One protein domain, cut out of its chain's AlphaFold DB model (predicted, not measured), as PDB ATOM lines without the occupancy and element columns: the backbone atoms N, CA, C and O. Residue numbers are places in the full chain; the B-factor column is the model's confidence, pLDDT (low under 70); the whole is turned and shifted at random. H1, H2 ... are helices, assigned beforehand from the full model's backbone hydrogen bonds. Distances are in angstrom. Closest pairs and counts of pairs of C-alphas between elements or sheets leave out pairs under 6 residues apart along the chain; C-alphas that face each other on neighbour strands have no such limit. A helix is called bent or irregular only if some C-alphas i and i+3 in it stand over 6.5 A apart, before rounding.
ATOM      1  N   GLN A 255     346.798 336.111 305.788       89.81
ATOM      2  CA  GLN A 255     345.486 335.481 305.711       89.81
ATOM      3  C   GLN A 255     344.919 335.584 304.289       89.81
ATOM      4  O   GLN A 255     345.272 336.483 303.516       89.81
ATOM      5  N   ASP A 256     344.000 334.685 303.942       86.12
ATOM      6  CA  ASP A 256     343.395 334.647 302.607       86.12
ATOM      7  C   ASP A 256     342.661 335.955 302.271       86.12
ATOM      8  O   ASP A 256     342.781 336.474 301.157       86.12
ATOM      9  N   GLU A 257     341.968 336.549 303.245       90.81
ATOM     10  CA  GLU A 257     341.273 337.831 303.083       90.81
ATOM     11  C   GLU A 257     342.242 338.986 302.785       90.81
ATOM     12  O   GLU A 257     341.989 339.818 301.902       90.81
ATOM     13  N   GLU A 258     343.386 339.023 303.476       91.44
ATOM     14  CA  GLU A 258     344.443 340.010 303.243       91.44
ATOM     15  C   GLU A 258     345.037 339.842 301.849       91.44
ATOM     16  O   GLU A 258     345.202 340.818 301.113       91.44
ATOM     17  N   TYR A 259     345.293 338.601 301.444       88.62
ATOM     18  CA  TYR A 259     345.812 338.297 300.121       88.62
ATOM     19  C   TYR A 259     344.830 338.696 299.011       88.62
ATOM     20  O   TYR A 259     345.223 339.317 298.016       88.62
ATOM     21  N   GLN A 260     343.535 338.422 299.187       91.19
ATOM     22  CA  GLN A 260     342.491 338.896 298.277       91.19
ATOM     23  C   GLN A 260     342.412 340.427 298.244       91.19
ATOM     24  O   GLN A 260     342.214 341.018 297.179       91.19
ATOM     25  N   SER A 261     342.572 341.093 299.390       95.50
ATOM     26  CA  SER A 261     342.624 342.556 299.482       95.50
ATOM     27  C   SER A 261     343.817 343.124 298.709       95.50
ATOM     28  O   SER A 261     343.645 344.050 297.914       95.50
ATOM     29  N   ILE A 262     345.004 342.526 298.853       91.81
ATOM     30  CA  ILE A 262     346.205 342.887 298.090       91.81
ATOM     31  C   ILE A 262     345.944 342.706 296.594       91.81
ATOM     32  O   ILE A 262     346.111 343.660 295.838       91.81
ATOM     33  N   LYS A 263     345.438 341.543 296.163       91.62
ATOM     34  CA  LYS A 263     345.086 341.289 294.755       91.62
ATOM     35  C   LYS A 263     344.119 342.335 294.197       91.62
ATOM     36  O   LYS A 263     344.351 342.857 293.106       91.62
ATOM     37  N   ARG A 264     343.050 342.665 294.934       95.12
ATOM     38  CA  ARG A 264     342.079 343.697 294.535       95.12
ATOM     39  C   ARG A 264     342.736 345.070 294.409       95.12
ATOM     40  O   ARG A 264     342.528 345.737 293.399       95.12
ATOM     41  N   LYS A 265     343.564 345.468 295.380       94.56
ATOM     42  CA  LYS A 265     344.311 346.737 295.342       94.56
ATOM     43  C   LYS A 265     345.273 346.792 294.157       94.56
ATOM     44  O   LYS A 265     345.298 347.801 293.461       94.56
ATOM     45  N   THR A 266     346.004 345.713 293.880       92.56
ATOM     46  CA  THR A 266     346.919 345.627 292.734       92.56
ATOM     47  C   THR A 266     346.169 345.735 291.407       92.56
ATOM     48  O   THR A 266     346.581 346.506 290.547       92.56
ATOM     49  N   ARG A 267     345.034 345.040 291.243       91.38
ATOM     50  CA  ARG A 267     344.189 345.161 290.039       91.38
ATOM     51  C   ARG A 267     343.600 346.565 289.881       91.38
ATOM     52  O   ARG A 267     343.600 347.102 288.781       91.38
ATOM     53  N   ALA A 268     343.136 347.176 290.970       92.69
ATOM     54  CA  ALA A 268     342.619 348.543 290.945       92.69
ATOM     55  C   ALA A 268     343.710 349.565 290.590       92.69
ATOM     56  O   ALA A 268     343.439 350.510 289.856       92.69
ATOM     57  N   LEU A 269     344.940 349.364 291.078       92.25
ATOM     58  CA  LEU A 269     346.096 350.171 290.695       92.25
ATOM     59  C   LEU A 269     346.372 350.025 289.196       92.25
ATOM     60  O   LEU A 269     346.427 351.029 288.499       92.25
ATOM     61  N   LEU A 270     346.461 348.794 288.693       91.19
ATOM     62  CA  LEU A 270     346.683 348.510 287.271       91.19
ATOM     63  C   LEU A 270     345.606 349.113 286.366       91.19
ATOM     64  O   LEU A 270     345.925 349.624 285.305       91.19
ATOM     65  N   SER A 271     344.346 349.109 286.804       91.81
ATOM     66  CA  SER A 271     343.247 349.737 286.065       91.81
ATOM     67  C   SER A 271     343.340 351.266 286.009       91.81
ATOM     68  O   SER A 271     342.679 351.867 285.167       91.81
ATOM     69  N   ARG A 272     344.076 351.896 286.931       93.06
ATOM     70  CA  ARG A 272     344.255 353.358 286.997       93.06
ATOM     71  C   ARG A 272     345.576 353.820 286.398       93.06
ATOM     72  O   ARG A 272     345.693 354.987 286.050       93.06
ATOM     73  N   VAL A 273     346.575 352.942 286.362       93.38
ATOM     74  CA  VAL A 273     347.898 353.226 285.819       93.38
ATOM     75  C   VAL A 273     347.828 353.213 284.300       93.38
ATOM     76  O   VAL A 273     347.596 352.174 283.688       93.38
ATOM     77  N   ASP A 274     348.074 354.372 283.697       87.06
ATOM     78  CA  ASP A 274     348.241 354.486 282.251       87.06
ATOM     79  C   ASP A 274     349.466 353.688 281.771       87.06
ATOM     80  O   ASP A 274     350.371 353.369 282.548       87.06
ATOM     81  N   SER A 275     349.576 353.455 280.459       82.00
ATOM     82  CA  SER A 275     350.752 352.816 279.838       82.00
ATOM     83  C   SER A 275     352.085 353.500 280.186       82.00
ATOM     84  O   SER A 275     353.134 352.864 280.149       82.00
ATOM     85  N   ASN A 276     352.041 354.774 280.583       82.56
ATOM     86  CA  ASN A 276     353.201 355.568 280.984       82.56
ATOM     87  C   ASN A 276     353.538 355.480 282.486       82.56
ATOM     88  O   ASN A 276     354.449 356.176 282.939       82.56
ATOM     89  N   GLY A 277     352.799 354.701 283.283       86.12
ATOM     90  CA  GLY A 277     353.051 354.578 284.723       86.12
ATOM     91  C   GLY A 277     352.610 355.793 285.551       86.12
ATOM     92  O   GLY A 277     353.061 355.954 286.681       86.12
ATOM     93  N   ILE A 278     351.782 356.694 285.009       89.12
ATOM     94  CA  ILE A 278     351.379 357.946 285.674       89.12
ATOM     95  C   ILE A 278     349.922 357.836 286.130       89.12
ATOM     96  O   ILE A 278     349.060 357.465 285.345       89.12
ATOM     97  N   VAL A 279     349.652 358.192 287.390       91.44
ATOM     98  CA  VAL A 279     348.300 358.314 287.966       91.44
ATOM     99  C   VAL A 279     348.225 359.637 288.717       91.44
ATOM    100  O   VAL A 279     349.081 359.923 289.557       91.44
ATOM    101  N   ASP A 280     347.228 360.468 288.407       91.75
ATOM    102  CA  ASP A 280     347.022 361.788 289.030       91.75
ATOM    103  C   ASP A 280     348.271 362.697 288.989       91.75
ATOM    104  O   ASP A 280     348.590 363.415 289.938       91.75
ATOM    105  N   GLY A 281     349.042 362.621 287.897       89.81
ATOM    106  CA  GLY A 281     350.288 363.378 287.720       89.81
ATOM    107  C   GLY A 281     351.480 362.868 288.541       89.81
ATOM    108  O   GLY A 281     352.558 363.458 288.476       89.81
ATOM    109  N   LYS A 282     351.322 361.771 289.290       88.06
ATOM    110  CA  LYS A 282     352.405 361.096 290.017       88.06
ATOM    111  C   LYS A 282     352.813 359.826 289.277       88.06
ATOM    112  O   LYS A 282     351.960 359.054 288.850       88.06
ATOM    113  N   ARG A 283     354.120 359.592 289.138       85.62
ATOM    114  CA  ARG A 283     354.648 358.349 288.563       85.62
ATOM    115  C   ARG A 283     354.630 357.251 289.628       85.62
ATOM    116  O   ARG A 283     355.187 357.436 290.708       85.62
ATOM    117  N   TYR A 284     353.983 356.136 289.321       88.50
ATOM    118  CA  TYR A 284     353.986 354.928 290.136       88.50
ATOM    119  C   TYR A 284     355.019 353.950 289.591       88.50
ATOM    120  O   TYR A 284     355.202 353.827 288.383       88.50
ATOM    121  N   CYS A 285     355.681 353.234 290.497       85.94
ATOM    122  CA  CYS A 285     356.559 352.141 290.119       85.94
ATOM    123  C   CYS A 285     355.701 350.974 289.619       85.94
ATOM    124  O   CYS A 285     354.968 350.360 290.397       85.94
ATOM    125  N   THR A 286     355.779 350.681 288.325       87.62
ATOM    126  CA  THR A 286     355.131 349.518 287.700       87.62
ATOM    127  C   THR A 286     356.018 348.275 287.731       87.62
ATOM    128  O   THR A 286     355.609 347.218 287.247       87.62
ATOM    129  N   ARG A 287     357.212 348.377 288.334       84.94
ATOM    130  CA  ARG A 287     358.185 347.292 288.352       84.94
ATOM    131  C   ARG A 287     357.656 346.068 289.095       84.94
ATOM    132  O   ARG A 287     357.217 346.169 290.239       84.94
ATOM    133  N   GLY A 288     357.723 344.906 288.457       87.50
ATOM    134  CA  GLY A 288     357.164 343.645 288.951       87.50
ATOM    135  C   GLY A 288     355.658 343.481 288.713       87.50
ATOM    136  O   GLY A 288     355.110 342.420 289.019       87.50
ATOM    137  N   LEU A 289     354.979 344.497 288.167       89.50
ATOM    138  CA  LEU A 289     353.570 344.436 287.774       89.50
ATOM    139  C   LEU A 289     353.376 344.344 286.256       89.50
ATOM    140  O   LEU A 289     352.247 344.181 285.797       89.50
ATOM    141  N   GLU A 290     354.455 344.372 285.475       85.44
ATOM    142  CA  GLU A 290     354.433 344.354 284.006       85.44
ATOM    143  C   GLU A 290     353.747 343.091 283.488       85.44
ATOM    144  O   GLU A 290     353.017 343.124 282.498       85.44
ATOM    145  N   ARG A 291     353.900 341.976 284.217       85.75
ATOM    146  CA  ARG A 291     353.198 340.723 283.920       85.75
ATOM    147  C   ARG A 291     351.685 340.894 283.827       85.75
ATOM    148  O   ARG A 291     351.065 340.175 283.053       85.75
ATOM    149  N   TYR A 292     351.124 341.795 284.622       86.69
ATOM    150  CA  TYR A 292     349.692 342.056 284.666       86.69
ATOM    151  C   TYR A 292     349.269 343.223 283.766       86.69
ATOM    152  O   TYR A 292     348.073 343.426 283.584       86.69
ATOM    153  N   MET A 293     350.223 343.992 283.229       86.00
ATOM    154  CA  MET A 293     349.961 345.077 282.275       86.00
ATOM    155  C   MET A 293     349.884 344.565 280.835       86.00
ATOM    156  O   MET A 293     349.085 345.066 280.048       86.00
ATOM    157  N   VAL A 294     350.705 343.572 280.483       86.19
ATOM    158  CA  VAL A 294     350.647 342.929 279.163       86.19
ATOM    159  C   VAL A 294     349.394 342.062 279.080       86.19
ATOM    160  O   VAL A 294     349.056 341.365 280.038       86.19
TER     161      VAL A 294
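AT A GLANCE: This is residues 255 to 294 of the 390 residues of an uncharacterized protein of Pseudo-nitzschia multistriata (UniProt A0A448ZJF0). One long helix, H1, makes most of the length, and residues 255 to 265, of which 256 to 265 belong to H1, stick out; after H1 comes a loop with a small paired turn, residues 278 to 279 with residues 282 to 283, and the backbone then folds back to a short helix, H2, near Leu 270 of H1. The printed part has 40 residues, with two named helices in the order H1, H2 and no named strand; the class is all helix. It is only just loose, close to compact, with a radius of gyration of the C-alphas of 11.0 A, and its outline is elongated, spanning 33 by 20 by 14 A.

IN THESE COORDINATES: H1 takes residues 256 to 272, from C-alpha 256 at (343.395, 334.647, 302.607) to C-alpha 272 at (344.255, 353.358, 286.997), 24.4 A away. Residues 273 to 289 hold no named element; within them residues 278 to 279 pair with residues 282 to 283, antiparallel. H2 takes residues 290 to 293, 4.8 A from first to last C-alpha, and ends with C-alpha 293 at (349.961, 345.077, 282.275).

HOW THE PARTS SIT: Residues 255 to 265, of which 256 to 265 belong to H1, stand free. H1 and H2 are close but not clearly touching, with 2 pairs of C-alphas within 8 A; the closest C-alphas, those of Leu 270 and Met 293, are 6.9 A apart. The two centres are 13.6 A apart. In H1 every O i to N i+4 pair is within hydrogen-bond range; H2 is too short for such a pair, and its one O i to N i+3 pair is within range. Neither helix is bent or irregular.

THE WHOLE: The two C-alphas farthest apart, those of Gln 255 and Gly 281, are 33.5 A apart. The link from H1 to H2, 17 residues, is long. The printed part has no cut. Its mean pLDDT is 89.3, and no printed residue is under 70.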